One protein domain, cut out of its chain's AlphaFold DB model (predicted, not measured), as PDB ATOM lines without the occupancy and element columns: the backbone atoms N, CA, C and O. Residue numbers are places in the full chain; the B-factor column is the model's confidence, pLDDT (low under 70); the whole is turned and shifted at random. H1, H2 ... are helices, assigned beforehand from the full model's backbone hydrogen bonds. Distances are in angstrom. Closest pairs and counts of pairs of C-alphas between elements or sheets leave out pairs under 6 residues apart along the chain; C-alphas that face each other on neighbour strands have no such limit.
ATOM      1  N   PHE A 287     144.075 114.397  75.866       70.75
ATOM      2  CA  PHE A 287     143.662 113.606  77.021       70.75
ATOM      3  C   PHE A 287     143.049 112.302  76.516       70.75
ATOM      4  O   PHE A 287     142.067 112.311  75.765       70.75
ATOM      5  N   ASP A 288     143.665 111.196  76.910       74.88
ATOM      6  CA  ASP A 288     143.150 109.857  76.700       74.88
ATOM      7  C   ASP A 288     142.102 109.594  77.799       74.88
ATOM      8  O   ASP A 288     142.435 109.526  78.984       74.88
ATOM      9  N   LEU A 289     140.821 109.544  77.416       74.44
ATOM     10  CA  LEU A 289     139.717 109.299  78.353       74.44
ATOM     11  C   LEU A 289     139.771 107.870  78.905       74.44
ATOM     12  O   LEU A 289     139.460 107.670  80.077       74.44
ATOM     13  N   ASP A 290     140.255 106.909  78.113       76.06
ATOM     14  CA  ASP A 290     140.439 105.522  78.537       76.06
ATOM     15  C   ASP A 290     141.568 105.428  79.570       76.06
ATOM     16  O   ASP A 290     141.460 104.690  80.552       76.06
ATOM     17  N   ALA A 291     142.623 106.236  79.414       78.00
ATOM     18  CA  ALA A 291     143.621 106.429  80.464       78.00
ATOM     19  C   ALA A 291     142.990 107.065  81.713       78.00
ATOM     20  O   ALA A 291     143.179 106.562  82.817       78.00
ATOM     21  N   GLY A 292     142.182 108.120  81.559       78.88
ATOM     22  CA  GLY A 292     141.439 108.744  82.662       78.88
ATOM     23  C   GLY A 292     140.603 107.741  83.469       78.88
ATOM     24  O   GLY A 292     140.686 107.718  84.699       78.88
ATOM     25  N   HIS A 293     139.874 106.854  82.784       80.00
ATOM     26  CA  HIS A 293     139.124 105.754  83.393       80.00
ATOM     27  C   HIS A 293     140.019 104.716  84.090       80.00
ATOM     28  O   HIS A 293     139.663 104.252  85.169       80.00
ATOM     29  N   GLN A 294     141.183 104.371  83.533       78.12
ATOM     30  CA  GLN A 294     142.142 103.443  84.156       78.12
ATOM     31  C   GLN A 294     142.867 104.027  85.382       78.12
ATOM     32  O   GLN A 294     143.315 103.283  86.255       78.12
ATOM     33  N   ILE A 295     143.009 105.353  85.455       79.88
ATOM     34  CA  ILE A 295     143.752 106.048  86.517       79.88
ATOM     35  C   ILE A 295     142.835 106.467  87.667       79.88
ATOM     36  O   ILE A 295     143.293 106.539  88.804       79.88
ATOM     37  N   LEU A 296     141.543 106.706  87.421       80.06
ATOM     38  CA  LEU A 296     140.591 107.057  88.479       80.06
ATOM     39  C   LEU A 296     140.560 106.009  89.622       80.06
ATOM     40  O   LEU A 296     140.675 106.427  90.773       80.06
ATOM     41  N   PRO A 297     140.541 104.680  89.367       76.38
ATOM     42  CA  PRO A 297     140.707 103.657  90.402       76.38
ATOM     43  C   PRO A 297     142.061 103.680  91.115       76.38
ATOM     44  O   PRO A 297     142.138 103.199  92.238       76.38
ATOM     45  N   LYS A 298     143.119 104.219  90.496       75.12
ATOM     46  CA  LYS A 298     144.427 104.385  91.146       75.12
ATOM     47  C   LYS A 298     144.395 105.579  92.100       75.12
ATOM     48  O   LYS A 298     144.756 105.417  93.255       75.12
ATOM     49  N   ILE A 299     143.918 106.741  91.632       74.62
ATOM     50  CA  ILE A 299     143.917 108.024  92.369       74.62
ATOM     51  C   ILE A 299     143.171 107.949  93.713       74.62
ATOM     52  O   ILE A 299     143.472 108.721  94.623       74.62
ATOM     53  N   ILE A 300     142.188 107.058  93.837       74.94
ATOM     54  CA  ILE A 300     141.399 106.878  95.058       74.94
ATOM     55  C   ILE A 300     142.236 106.123  96.109       74.94
ATOM     56  O   ILE A 300     142.606 104.974  95.865       74.94
ATOM     57  N   PRO A 301     142.481 106.696  97.304       67.56
ATOM     58  CA  PRO A 301     143.100 105.964  98.404       67.56
ATOM     59  C   PRO A 301     142.078 104.992  99.017       67.56
ATOM     60  O   PRO A 301     141.387 105.330  99.972       67.56
ATOM     61  N   TRP A 302     141.949 103.789  98.448       66.69
ATOM     62  CA  TRP A 302     141.028 102.749  98.941       66.69
ATOM     63  C   TRP A 302     141.380 102.235 100.343       66.69
ATOM     64  O   TRP A 302     140.499 101.785 101.075       66.69
ATOM     65  N   ASP A 303     142.652 102.335 100.726       60.56
ATOM     66  CA  ASP A 303     143.136 102.019 102.064       60.56
ATOM     67  C   ASP A 303     142.826 103.182 103.022       60.56
ATOM     68  O   ASP A 303     143.688 104.007 103.327       60.56
ATOM     69  N   PHE A 304     141.578 103.262 103.495       62.16
ATOM     70  CA  PHE A 304     141.175 104.173 104.571       62.16
ATOM     71  C   PHE A 304     141.560 103.555 105.937       62.16
ATOM     72  O   PHE A 304     140.884 102.611 106.368       62.16
ATOM     73  N   PRO A 305     142.594 104.047 106.658       59.03
ATOM     74  CA  PRO A 305     142.992 103.511 107.963       59.03
ATOM     75  C   PRO A 305     141.977 103.881 109.056       59.03
ATOM     76  O   PRO A 305     142.170 104.811 109.837       59.03
ATOM     77  N   SER A 306     140.873 103.137 109.113       65.38
ATOM     78  CA  SER A 306     139.853 103.298 110.149       65.38
ATOM     79  C   SER A 306     140.304 102.684 111.473       65.38
ATOM     80  O   SER A 306     140.696 101.515 111.554       65.38
ATOM     81  N   GLN A 307     140.164 103.453 112.553       62.91
ATOM     82  CA  GLN A 307     140.403 102.987 113.923       62.91
ATOM     83  C   GLN A 307     139.425 101.859 114.281       62.91
ATOM     84  O   GLN A 307     139.744 100.967 115.065       62.91
ATOM     85  N   LEU A 308     138.243 101.861 113.653       68.69
ATOM     86  CA  LEU A 308     137.277 100.772 113.729       68.69
ATOM     87  C   LEU A 308     137.821  99.460 113.133       68.69
ATOM     88  O   LEU A 308     137.691  98.422 113.781       68.69
ATOM     89  N   SER A 309     138.449  99.486 111.948       70.44
ATOM     90  CA  SER A 309     139.045  98.279 111.356       70.44
ATOM     91  C   SER A 309     140.226  97.774 112.181       70.44
ATOM     92  O   SER A 309     140.311  96.578 112.442       70.44
ATOM     93  N   GLU A 310     141.089  98.668 112.672       72.50
ATOM     94  CA  GLU A 310     142.236  98.280 113.503       72.50
ATOM     95  C   GLU A 310     141.790  97.611 114.826       72.50
ATOM     96  O   GLU A 310     142.401  96.646 115.288       72.50
ATOM     97  N   LEU A 311     140.683  98.069 115.428       71.56
ATOM     98  CA  LEU A 311     140.070  97.433 116.602       71.56
ATOM     99  C   LEU A 311     139.433  96.070 116.277       71.56
ATOM    100  O   LEU A 311     139.562  95.133 117.068       71.56
ATOM    101  N   VAL A 312     138.765  95.945 115.125       74.19
ATOM    102  CA  VAL A 312     138.192  94.677 114.641       74.19
ATOM    103  C   VAL A 312     139.295  93.649 114.376       74.19
ATOM    104  O   VAL A 312     139.204  92.522 114.861       74.19
ATOM    105  N   GLU A 313     140.363  94.039 113.680       75.56
ATOM    106  CA  GLU A 313     141.522  93.192 113.389       75.56
ATOM    107  C   GLU A 313     142.198  92.710 114.680       75.56
ATOM    108  O   GLU A 313     142.423  91.508 114.851       75.56
ATOM    109  N   LYS A 314     142.431  93.614 115.642       77.38
ATOM    110  CA  LYS A 314     142.984  93.272 116.962       77.38
ATOM    111  C   LYS A 314     142.118  92.261 117.716       77.38
ATOM    112  O   LYS A 314     142.667  91.331 118.308       77.38
ATOM    113  N   GLU A 315     140.788  92.386 117.696       73.44
ATOM    114  CA  GLU A 315     139.909  91.423 118.378       73.44
ATOM    115  C   GLU A 315     139.804  90.081 117.627       73.44
ATOM    116  O   GLU A 315     139.709  89.030 118.267       73.44
ATOM    117  N   ILE A 316     139.904  90.072 116.291       77.62
ATOM    118  CA  ILE A 316     139.998  88.841 115.487       77.62
ATOM    119  C   ILE A 316     141.321  88.116 115.773       77.62
ATOM    120  O   ILE A 316     141.299  86.937 116.130       77.62
ATOM    121  N   ALA A 317     142.465  88.803 115.737       79.44
ATOM    122  CA  ALA A 317     143.772  88.227 116.072       79.44
ATOM    123  C   ALA A 317     143.820  87.686 117.518       79.44
ATOM    124  O   ALA A 317     144.349  86.603 117.780       79.44
ATOM    125  N   LYS A 318     143.180  88.390 118.458       78.88
ATOM    126  CA  LYS A 318     142.968  87.977 119.859       78.88
ATOM    127  C   LYS A 318     141.967  86.823 120.027       78.88
ATOM    128  O   LYS A 318     141.987  86.147 121.055       78.88
ATOM    129  N   SER A 319     141.105  86.577 119.039       74.31
ATOM    130  CA  SER A 319     140.233  85.394 118.978       74.31
ATOM    131  C   SER A 319     140.994  84.173 118.451       74.31
ATOM    132  O   SER A 319     140.869  83.083 119.009       74.31
ATOM    133  N   LEU A 320     141.821  84.361 117.416       76.12
ATOM    134  CA  LEU A 320     142.631  83.310 116.792       76.12
ATOM    135  C   LEU A 320     143.742  82.800 117.726       76.12
ATOM    136  O   LEU A 320     143.852  81.598 117.943       76.12
ATOM    137  N   SER A 321     144.494  83.699 118.364       75.88
ATOM    138  CA  SER A 321     145.563  83.330 119.314       75.88
ATOM    139  C   SER A 321     145.061  82.583 120.562       75.88
ATOM    140  O   SER A 321     145.768  81.736 121.102       75.88
ATOM    141  N   GLU A 622     131.128  84.299 117.083       66.62
ATOM    142  CA  GLU A 622     130.622  84.776 118.370       66.62
ATOM    143  C   GLU A 622     131.316  86.062 118.844       66.62
ATOM    144  O   GLU A 622     130.639  86.934 119.392       66.62
ATOM    145  N   THR A 623     132.618  86.250 118.592       66.88
ATOM    146  CA  THR A 623     133.274  87.544 118.859       66.88
ATOM    147  C   THR A 623     132.787  88.637 117.910       66.88
ATOM    148  O   THR A 623     132.508  89.738 118.379       66.88
ATOM    149  N   TRP A 624     132.506  88.317 116.640       69.38
ATOM    150  CA  TRP A 624     131.796  89.219 115.723       69.38
ATOM    151  C   TRP A 624     130.418  89.634 116.267       69.38
ATOM    152  O   TRP A 624     130.126  90.823 116.372       69.38
ATOM    153  N   ARG A 625     129.593  88.675 116.727       72.00
ATOM    154  CA  ARG A 625     128.291  88.972 117.365       72.00
ATOM    155  C   ARG A 625     128.414  89.875 118.595       72.00
ATOM    156  O   ARG A 625     127.569  90.746 118.786       72.00
ATOM    157  N   LYS A 626     129.445  89.681 119.422       70.56
ATOM    158  CA  LYS A 626     129.710  90.527 120.601       70.56
ATOM    159  C   LYS A 626     130.114  91.945 120.190       70.56
ATOM    160  O   LYS A 626     129.601  92.897 120.768       70.56
ATOM    161  N   LEU A 627     130.947  92.087 119.157       67.56
ATOM    162  CA  LEU A 627     131.382  93.381 118.625       67.56
ATOM    163  C   LEU A 627     130.208  94.166 118.011       67.56
ATOM    164  O   LEU A 627     130.031  95.340 118.335       67.56
ATOM    165  N   CYS A 628     129.322  93.510 117.252       65.38
ATOM    166  CA  CYS A 628     128.059  94.103 116.787       65.38
ATOM    167  C   CYS A 628     127.113  94.517 117.935       65.38
ATOM    168  O   CYS A 628     126.294  95.417 117.762       65.38
ATOM    169  N   GLY A 629     127.216  93.892 119.114       63.38
ATOM    170  CA  GLY A 629     126.437  94.266 120.299       63.38
ATOM    171  C   GLY A 629     126.833  95.620 120.906       63.38
ATOM    172  O   GLY A 629     125.992  96.297 121.495       63.38
ATOM    173  N   CYS A 630     128.080  96.064 120.729       61.16
ATOM    174  CA  CYS A 630     128.635  97.291 121.322       61.16
ATOM    175  C   CYS A 630     128.322  98.568 120.507       61.16
ATOM    176  O   CYS A 630     129.150  99.471 120.371       61.16
ATOM    177  N   HIS A 631     127.105  98.650 119.963       54.69
ATOM    178  CA  HIS A 631     126.688  99.603 118.925       54.69
ATOM    179  C   HIS A 631     126.864 101.099 119.267       54.69
ATOM    180  O   HIS A 631     126.902 101.936 118.361       54.69
ATOM    181  N   THR A 632     126.947 101.460 120.552       53.81
ATOM    182  CA  THR A 632     127.039 102.850 121.031       53.81
ATOM    183  C   THR A 632     128.445 103.438 120.990       53.81
ATOM    184  O   THR A 632     128.583 104.630 120.712       53.81
ATOM    185  N   ASP A 633     129.485 102.641 121.246       61.41
ATOM    186  CA  ASP A 633     130.859 103.153 121.340       61.41
ATOM    187  C   ASP A 633     131.549 103.191 119.973       61.41
ATOM    188  O   ASP A 633     132.193 104.186 119.636       61.41
ATOM    189  N   LEU A 634     131.311 102.179 119.129       60.09
ATOM    190  CA  LEU A 634     131.838 102.117 117.757       60.09
ATOM    191  C   LEU A 634     131.364 103.301 116.890       60.09
ATOM    192  O   LEU A 634     132.093 103.779 116.021       60.09
ATOM    193  N   ARG A 635     130.169 103.840 117.174       62.44
ATOM    194  CA  ARG A 635     129.584 104.983 116.455       62.44
ATOM    195  C   ARG A 635     130.429 106.262 116.555       62.44
ATOM    196  O   ARG A 635     130.334 107.104 115.667       62.44
ATOM    197  N   ARG A 636     131.253 106.423 117.600       61.59
ATOM    198  CA  ARG A 636     132.113 107.612 117.764       61.59
ATOM    199  C   ARG A 636     133.236 107.670 116.726       61.59
ATOM    200  O   ARG A 636     133.520 108.751 116.226       61.59
ATOM    201  N   TYR A 637     133.817 106.521 116.382       59.44
ATOM    202  CA  TYR A 637     134.875 106.405 115.374       59.44
ATOM    203  C   TYR A 637     134.318 106.672 113.970       59.44
ATOM    204  O   TYR A 637     134.800 107.558 113.267       59.44
ATOM    205  N   ALA A 638     133.198 106.019 113.637       60.03
ATOM    206  CA  ALA A 638     132.532 106.173 112.344       60.03
ATOM    207  C   ALA A 638     132.156 107.631 112.008       60.03
ATOM    208  O   ALA A 638     132.295 108.040 110.861       60.03
ATOM    209  N   ILE A 639     131.707 108.438 112.981       60.78
ATOM    210  CA  ILE A 639     131.290 109.836 112.737       60.78
ATOM    211  C   ILE A 639     132.463 110.746 112.331       60.78
ATOM    212  O   ILE A 639     132.246 111.714 111.600       60.78
ATOM    213  N   LEU A 640     133.683 110.465 112.801       59.25
ATOM    214  CA  LEU A 640     134.862 111.258 112.451       59.25
ATOM    215  C   LEU A 640     135.332 110.906 111.032       59.25
ATOM    216  O   LEU A 640     135.392 111.771 110.163       59.25
ATOM    217  N   GLU A 641     135.554 109.613 110.790       62.19
ATOM    218  CA  GLU A 641     136.049 109.058 109.523       62.19
ATOM    219  C   GLU A 641     135.068 109.293 108.353       62.19
ATOM    220  O   GLU A 641     135.486 109.517 107.217       62.19
ATOM    221  N   GLN A 642     133.755 109.322 108.628       64.19
ATOM    222  CA  GLN A 642     132.712 109.550 107.623       64.19
ATOM    223  C   GLN A 642     132.850 110.890 106.886       64.19
ATOM    224  O   GLN A 642     132.481 110.960 105.713       64.19
ATOM    225  N   ARG A 643     133.352 111.956 107.528       64.38
ATOM    226  CA  ARG A 643     133.468 113.272 106.875       64.38
ATOM    227  C   ARG A 643     134.523 113.263 105.779       64.38
ATOM    228  O   ARG A 643     134.195 113.545 104.627       64.38
ATOM    229  N   ASP A 644     135.743 112.877 106.117       64.56
ATOM    230  CA  ASP A 644     136.877 112.973 105.196       64.56
ATOM    231  C   ASP A 644     136.758 111.921 104.077       64.56
ATOM    232  O   ASP A 644     137.003 112.219 102.905       64.56
ATOM    233  N   ALA A 645     136.221 110.735 104.396       67.88
ATOM    234  CA  ALA A 645     135.831 109.747 103.390       67.88
ATOM    235  C   ALA A 645     134.730 110.268 102.446       67.88
ATOM    236  O   ALA A 645     134.830 110.082 101.231       67.88
ATOM    237  N   SER A 646     133.707 110.972 102.958       70.81
ATOM    238  CA  SER A 646     132.666 111.560 102.099       70.81
ATOM    239  C   SER A 646     133.213 112.637 101.158       70.81
ATOM    240  O   SER A 646     132.782 112.702 100.009       70.81
ATOM    241  N   GLN A 647     134.210 113.418 101.590       78.50
ATOM    242  CA  GLN A 647     134.859 114.421 100.745       78.50
ATOM    243  C   GLN A 647     135.670 113.774  99.611       78.50
ATOM    244  O   GLN A 647     135.604 114.237  98.472       78.50
ATOM    245  N   ILE A 648     136.395 112.684  99.887       79.12
ATOM    246  CA  ILE A 648     137.123 111.927  98.855       79.12
ATOM    247  C   ILE A 648     136.142 111.315  97.844       79.12
ATOM    248  O   ILE A 648     136.353 111.447  96.641       79.12
ATOM    249  N   VAL A 649     135.026 110.736  98.301       81.06
ATOM    250  CA  VAL A 649     133.965 110.218  97.414       81.06
ATOM    251  C   VAL A 649     133.332 111.333  96.569       81.06
ATOM    252  O   VAL A 649     133.119 111.137  95.374       81.06
ATOM    253  N   GLU A 650     133.079 112.517  97.134       82.50
ATOM    254  CA  GLU A 650     132.534 113.667  96.396       82.50
ATOM    255  C   GLU A 650     133.509 114.180  95.317       82.50
ATOM    256  O   GLU A 650     133.100 114.480  94.192       82.50
ATOM    257  N   LEU A 651     134.807 114.256  95.630       83.19
ATOM    258  CA  LEU A 651     135.857 114.634  94.677       83.19
ATOM    259  C   LEU A 651     136.000 113.599  93.553       83.19
ATOM    260  O   LEU A 651     136.098 113.977  92.386       83.19
ATOM    261  N   THR A 652     135.950 112.307  93.882       83.06
ATOM    262  CA  THR A 652     135.966 111.210  92.905       83.06
ATOM    263  C   THR A 652     134.737 111.235  92.002       83.06
ATOM    264  O   THR A 652     134.878 111.101  90.787       83.06
ATOM    265  N   TYR A 653     133.542 111.469  92.552       84.75
ATOM    266  CA  TYR A 653     132.314 111.626  91.770       84.75
ATOM    267  C   TYR A 653     132.427 112.791  90.773       84.75
ATOM    268  O   TYR A 653     132.169 112.616  89.583       84.75
ATOM    269  N   LYS A 654     132.921 113.955  91.218       82.81
ATOM    270  CA  LYS A 654     133.168 115.112  90.340       82.81
ATOM    271  C   LYS A 654     134.233 114.835  89.272       82.81
ATOM    272  O   LYS A 654     134.086 115.293  88.141       82.81
ATOM    273  N   MET A 655     135.275 114.065  89.593       84.94
ATOM    274  CA  MET A 655     136.284 113.648  88.614       84.94
ATOM    275  C   MET A 655     135.735 112.614  87.617       84.94
ATOM    276  O   MET A 655     136.138 112.637  86.461       84.94
ATOM    277  N   SER A 656     134.787 111.761  88.017       84.94
ATOM    278  CA  SER A 656     134.082 110.854  87.103       84.94
ATOM    279  C   SER A 656     133.142 111.614  86.163       84.94
ATOM    280  O   SER A 656     133.176 111.368  84.959       84.94
ATOM    281  N   ASN A 657     132.358 112.569  86.682       83.69
ATOM    282  CA  ASN A 657     131.510 113.440  85.861       83.69
ATOM    283  C   ASN A 657     132.344 114.184  84.811       83.69
ATOM    284  O   ASN A 657     131.973 114.189  83.646       83.69
ATOM    285  N   LEU A 658     133.511 114.721  85.190       83.69
ATOM    286  CA  LEU A 658     134.439 115.381  84.267       83.69
ATOM    287  C   LEU A 658     134.851 114.490  83.077       83.69
ATOM    288  O   LEU A 658     134.992 115.006  81.968       83.69
ATOM    289  N   ILE A 659     135.040 113.177  83.278       83.00
ATOM    290  CA  ILE A 659     135.317 112.249  82.165       83.00
ATOM    291  C   ILE A 659     134.096 112.181  81.242       83.00
ATOM    292  O   ILE A 659     134.240 112.351  80.037       83.00
ATOM    293  N   SER A 660     132.896 111.996  81.799       81.94
ATOM    294  CA  SER A 660     131.645 111.923  81.031       81.94
ATOM    295  C   SER A 660     131.297 113.228  80.303       81.94
ATOM    296  O   SER A 660     130.787 113.187  79.188       81.94
ATOM    297  N   GLU A 661     131.594 114.389  80.888       78.56
ATOM    298  CA  GLU A 661     131.434 115.701  80.248       78.56
ATOM    299  C   GLU A 661     132.419 115.865  79.078       78.56
ATOM    300  O   GLU A 661     132.027 116.267  77.982       78.56
ATOM    301  N   ALA A 662     133.688 115.481  79.265       80.94
ATOM    302  CA  ALA A 662     134.688 115.490  78.196       80.94
ATOM    303  C   ALA A 662     134.395 114.460  77.087       80.94
ATOM    304  O   ALA A 662     134.706 114.715  75.922       80.94
ATOM    305  N   ASP A 663     133.765 113.332  77.424       80.12
ATOM    306  CA  ASP A 663     133.298 112.338  76.457       80.12
ATOM    307  C   ASP A 663     132.089 112.842  75.657       80.12
ATOM    308  O   ASP A 663     132.094 112.772  74.436       80.12
ATOM    309  N   GLN A 664     131.103 113.489  76.290       75.25
ATOM    310  CA  GLN A 664     129.996 114.145  75.573       75.25
ATOM    311  C   GLN A 664     130.493 115.251  74.625       75.25
ATOM    312  O   GLN A 664     130.016 115.369  73.492       75.25
ATOM    313  N   LEU A 665     131.495 116.034  75.043       72.06
ATOM    314  CA  LEU A 665     132.145 117.028  74.181       72.06
ATOM    315  C   LEU A 665     132.876 116.390  72.983       72.06
ATOM    316  O   LEU A 665     132.947 117.031  71.932       72.06
ATOM    317  N   ARG A 666     133.367 115.144  73.111       70.31
ATOM    318  CA  ARG A 666     133.946 114.331  72.021       70.31
ATOM    319  C   ARG A 666     132.907 113.616  71.156       70.31
ATOM    320  O   ARG A 666     133.102 113.547  69.949       70.31
ATOM    321  N   TYR A 667     131.827 113.086  71.725       65.31
ATOM    322  CA  TYR A 667     130.771 112.390  70.983       65.31
ATOM    323  C   TYR A 667     130.174 113.319  69.920       65.31
ATOM    324  O   TYR A 667     130.066 112.965  68.750       65.31
ATOM    325  N   ASN A 668     129.950 114.578  70.301       58.59
ATOM    326  CA  ASN A 668     129.527 115.649  69.402       58.59
ATOM    327  C   ASN A 668     130.582 116.053  68.340       58.59
ATOM    328  O   ASN A 668     130.270 116.885  67.484       58.59
ATOM    329  N   THR A 703     141.600 119.740  77.008       73.25
ATOM    330  CA  THR A 703     142.064 120.767  77.956       73.25
ATOM    331  C   THR A 703     141.209 120.765  79.227       73.25
ATOM    332  O   THR A 703     141.755 120.868  80.327       73.25
ATOM    333  N   ILE A 704     139.888 120.590  79.085       77.00
ATOM    334  CA  ILE A 704     138.926 120.461  80.191       77.00
ATOM    335  C   ILE A 704     139.269 119.246  81.059       77.00
ATOM    336  O   ILE A 704     139.522 119.404  82.257       77.00
ATOM    337  N   ALA A 705     139.399 118.064  80.449       82.75
ATOM    338  CA  ALA A 705     139.772 116.847  81.161       82.75
ATOM    339  C   ALA A 705     141.143 116.968  81.861       82.75
ATOM    340  O   ALA A 705     141.247 116.668  83.048       82.75
ATOM    341  N   GLN A 706     142.177 117.489  81.185       76.75
ATOM    342  CA  GLN A 706     143.527 117.652  81.754       76.75
ATOM    343  C   GLN A 706     143.554 118.521  83.004       76.75
ATOM    344  O   GLN A 706     144.040 118.096  84.056       76.75
ATOM    345  N   HIS A 707     143.056 119.752  82.892       75.06
ATOM    346  CA  HIS A 707     143.112 120.707  83.992       75.06
ATOM    347  C   HIS A 707     142.189 120.285  85.143       75.06
ATOM    348  O   HIS A 707     142.560 120.472  86.301       75.06
ATOM    349  N   GLY A 708     141.044 119.656  84.850       79.31
ATOM    350  CA  GLY A 708     140.149 119.109  85.867       79.31
ATOM    351  C   GLY A 708     140.728 117.885  86.594       79.31
ATOM    352  O   GLY A 708     140.690 117.849  87.822       79.31
ATOM    353  N   PHE A 709     141.374 116.938  85.899       81.31
ATOM    354  CA  PHE A 709     142.122 115.846  86.549       81.31
ATOM    355  C   PHE A 709     143.254 116.389  87.423       81.31
ATOM    356  O   PHE A 709     143.395 115.988  88.578       81.31
ATOM    357  N   CYS A 710     144.027 117.352  86.913       76.81
ATOM    358  CA  CYS A 710     145.094 118.024  87.662       76.81
ATOM    359  C   CYS A 710     144.584 118.872  88.843       76.81
ATOM    360  O   CYS A 710     145.385 119.252  89.701       76.81
ATOM    361  N   PHE A 711     143.290 119.199  88.883       81.12
ATOM    362  CA  PHE A 711     142.622 119.832  90.018       81.12
ATOM    363  C   PHE A 711     142.193 118.762  91.028       81.12
ATOM    364  O   PHE A 711     142.717 118.740  92.141       81.12
ATOM    365  N   TYR A 712     141.309 117.835  90.643       83.50
ATOM    366  CA  TYR A 712     140.730 116.854  91.565       83.50
ATOM    367  C   TYR A 712     141.781 115.932  92.195       83.50
ATOM    368  O   TYR A 712     141.752 115.749  93.409       83.50
ATOM    369  N   SER A 713     142.774 115.456  91.435       81.56
ATOM    370  CA  SER A 713     143.888 114.658  91.983       81.56
ATOM    371  C   SER A 713     144.651 115.366  93.111       81.56
ATOM    372  O   SER A 713     144.999 114.727  94.100       81.56
ATOM    373  N   LYS A 714     144.857 116.690  93.031       80.75
ATOM    374  CA  LYS A 714     145.526 117.465  94.093       80.75
ATOM    375  C   LYS A 714     144.676 117.573  95.354       80.75
ATOM    376  O   LYS A 714     145.225 117.493  96.448       80.75
ATOM    377  N   TYR A 715     143.360 117.731  95.215       81.25
ATOM    378  CA  TYR A 715     142.452 117.748  96.366       81.25
ATOM    379  C   TYR A 715     142.282 116.356  96.990       81.25
ATOM    380  O   TYR A 715     142.249 116.256  98.212       81.25
ATOM    381  N   ILE A 716     142.257 115.288  96.184       80.19
ATOM    382  CA  ILE A 716     142.225 113.903  96.677       80.19
ATOM    383  C   ILE A 716     143.533 113.564  97.409       80.19
ATOM    384  O   ILE A 716     143.477 113.047  98.518       80.19
ATOM    385  N   ALA A 717     144.699 113.936  96.867       77.00
ATOM    386  CA  ALA A 717     145.985 113.757  97.548       77.00
ATOM    387  C   ALA A 717     146.084 114.578  98.852       77.00
ATOM    388  O   ALA A 717     146.582 114.082  99.862       77.00
ATOM    389  N   ALA A 718     145.564 115.813  98.870       77.56
ATOM    390  CA  ALA A 718     145.511 116.627 100.085       77.56
ATOM    391  C   ALA A 718     144.598 116.012 101.166       77.56
ATOM    392  O   ALA A 718     144.986 115.963 102.331       77.56
ATOM    393  N   ALA A 719     143.423 115.497 100.788       74.06
ATOM    394  CA  ALA A 719     142.516 114.805 101.704       74.06
ATOM    395  C   ALA A 719     143.093 113.459 102.189       74.06
ATOM    396  O   ALA A 719     143.062 113.163 103.382       74.06
ATOM    397  N   GLY A 720     143.704 112.676 101.294       70.75
ATOM    398  CA  GLY A 720     144.384 111.425 101.635       70.75
ATOM    399  C   GLY A 720     145.562 111.624 102.594       70.75
ATOM    400  O   GLY A 720     145.767 110.798 103.485       70.75
ATOM    401  N   SER A 721     146.289 112.740 102.476       69.56
ATOM    402  CA  SER A 721     147.376 113.100 103.394       69.56
ATOM    403  C   SER A 721     146.872 113.420 104.810       69.56
ATOM    404  O   SER A 721     147.516 113.024 105.781       69.56
ATOM    405  N   ILE A 722     145.695 114.049 104.951       66.25
ATOM    406  CA  ILE A 722     145.039 114.269 106.259       66.25
ATOM    407  C   ILE A 722     144.684 112.930 106.922       66.25
ATOM    408  O   ILE A 722     144.841 112.781 108.134       66.25
ATOM    409  N   LEU A 723     144.283 111.935 106.125       61.72
ATOM    410  CA  LEU A 723     143.987 110.572 106.577       61.72
ATOM    411  C   LEU A 723     145.249 109.712 106.831       61.72
ATOM    412  O   LEU A 723     145.142 108.534 107.161       61.72
ATOM    413  N   GLY A 724     146.456 110.266 106.672       56.72
ATOM    414  CA  GLY A 724     147.714 109.545 106.889       56.72
ATOM    415  C   GLY A 724     148.130 108.601 105.755       56.72
ATOM    416  O   GLY A 724     149.070 107.825 105.933       56.72
ATOM    417  N   SER A 725     147.481 108.667 104.586       57.00
ATOM    418  CA  SER A 725     147.945 107.958 103.388       57.00
ATOM    419  C   SER A 725     149.034 108.772 102.671       57.00
ATOM    420  O   SER A 725     148.828 109.919 102.273       57.00
ATOM    421  N   ASP A 726     150.209 108.164 102.498       54.91
ATOM    422  CA  ASP A 726     151.403 108.747 101.855       54.91
ATOM    423  C   ASP A 726     151.263 108.708 100.308       54.91
ATOM    424  O   ASP A 726     152.152 108.264  99.577       54.91
ATOM    425  N   TYR A 727     150.081 109.078  99.796       58.62
ATOM    426  CA  TYR A 727     149.639 108.776  98.433       58.62
ATOM    427  C   TYR A 727     149.983 109.889  97.425       58.62
ATOM    428  O   TYR A 727     149.176 110.765  97.104       58.62
ATOM    429  N   THR A 728     151.214 109.852  96.909       55.53
ATOM    430  CA  THR A 728     151.719 110.802  95.905       55.53
ATOM    431  C   THR A 728     151.717 110.207  94.493       55.53
ATOM    432  O   THR A 728     152.669 109.529  94.102       55.53
ATOM    433  N   VAL A 729     150.685 110.498  93.695       60.25
ATOM    434  CA  VAL A 729     150.672 110.149  92.262       60.25
ATOM    435  C   VAL A 729     151.499 111.153  91.470       60.25
ATOM    436  O   VAL A 729     151.183 112.345  91.470       60.25
ATOM    437  N   ASP A 730     152.476 110.681  90.698       66.75
ATOM    438  CA  ASP A 730     152.844 111.407  89.484       66.75
ATOM    439  C   ASP A 730     151.782 111.122  88.417       66.75
ATOM    440  O   ASP A 730     151.858 110.145  87.667       66.75
ATOM    441  N   LEU A 731     150.767 111.989  88.376       67.31
ATOM    442  CA  LEU A 731     149.670 111.913  87.417       67.31
ATOM    443  C   LEU A 731     150.176 111.861  85.967       67.31
ATOM    444  O   LEU A 731     149.544 111.209  85.144       67.31
ATOM    445  N   ALA A 732     151.308 112.496  85.639       61.03
ATOM    446  CA  ALA A 732     151.849 112.458  84.283       61.03
ATOM    447  C   ALA A 732     152.401 111.065  83.938       61.03
ATOM    448  O   ALA A 732     152.111 110.546  82.859       61.03
ATOM    449  N   SER A 733     153.133 110.432  84.859       63.75
ATOM    450  CA  SER A 733     153.624 109.060  84.670       63.75
ATOM    451  C   SER A 733     152.493 108.030  84.642       63.75
ATOM    452  O   SER A 733     152.509 107.156  83.779       63.75
ATOM    453  N   GLU A 734     151.477 108.146  85.506       67.69
ATOM    454  CA  GLU A 734     150.311 107.245  85.472       67.69
ATOM    455  C   GLU A 734     149.424 107.462  84.238       67.69
ATOM    456  O   GLU A 734     148.909 106.494  83.673       67.69
ATOM    457  N   MET A 735     149.304 108.705  83.752       67.56
ATOM    458  CA  MET A 735     148.692 108.990  82.451       67.56
ATOM    459  C   MET A 735     149.440 108.302  81.322       67.56
ATOM    460  O   MET A 735     148.812 107.583  80.551       67.56
ATOM    461  N   LEU A 736     150.762 108.446  81.245       63.50
ATOM    462  CA  LEU A 736     151.557 107.782  80.214       63.50
ATOM    463  C   LEU A 736     151.472 106.251  80.324       63.50
ATOM    464  O   LEU A 736     151.266 105.596  79.310       63.50
ATOM    465  N   ALA A 737     151.546 105.685  81.530       65.06
ATOM    466  CA  ALA A 737     151.459 104.239  81.756       65.06
ATOM    467  C   ALA A 737     150.083 103.629  81.417       65.06
ATOM    468  O   ALA A 737     150.010 102.437  81.130       65.06
ATOM    469  N   SER A 738     149.012 104.430  81.447       62.16
ATOM    470  CA  SER A 738     147.633 103.990  81.163       62.16
ATOM    471  C   SER A 738     147.114 104.456  79.789       62.16
ATOM    472  O   SER A 738     145.971 104.181  79.431       62.16
ATOM    473  N   THR A 739     147.934 105.178  79.016       67.25
ATOM    474  CA  THR A 739     147.586 105.700  77.684       67.25
ATOM    475  C   THR A 739     147.674 104.602  76.627       67.25
ATOM    476  O   THR A 739     148.729 104.005  76.424       67.25
ATOM    477  N   THR A 740     146.586 104.388  75.887       57.78
ATOM    478  CA  THR A 740     146.531 103.415  74.779       57.78
ATOM    479  C   THR A 740     147.182 103.953  73.497       57.78
ATOM    480  O   THR A 740     147.608 103.197  72.622       57.78
ATOM    481  N   ASN A 741     147.301 105.279  73.389       58.78
ATOM    482  CA  ASN A 741     147.852 105.978  72.233       58.78
ATOM    483  C   ASN A 741     149.370 105.740  72.070       58.78
ATOM    484  O   ASN A 741     150.213 106.448  72.627       58.78
TER     485      ASN A 741
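This is residues 287 to 321, 622 to 668 and 703 to 741 of the 872 residues of an uncharacterized protein of Vitis vinifera (UniProt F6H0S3). A long rod: H4 runs most of its length, with H1 and H5 beside it at one end as an up-and-down bundle, H6 across H1, and H2 and H3 at the other end. The printed 121 residues hold six named helices, H1 to H6, and no named strand: all helix. It is loose, radius of gyration of the C-alphas 18.8 A, spanning 57 by 26 by 24 A.

H1, residues 289 to 299, begins at C-alpha (139.717, 109.299, 78.353). H2 is residues 307 to 321, H3 622 to 629. H4, 631 to 667, measures 49.8 A, with a kink of 43 degrees near 641. H5 is 703 to 722, 29.2 A; H6, 731 to 738, ends at C-alpha (147.633, 103.990, 81.163).

H1 and H4 touch, closest C-alphas Leu 289 and Ile 659, 6.5 A. H4 and H5 touch, closest C-alphas Ile 648 and Ile 716, 5.9 A. Every O i to N i+4 pair is within hydrogen-bond range in H2, H3, H6; 5 of 7 in H1, 27 of 33 in H4, 15 of 16 in H5.

C-alpha gaps across the cuts are 15.0 A, 321 to 622, and 16.0 A, 668 to 703. Under pLDDT 70 are 53 residues.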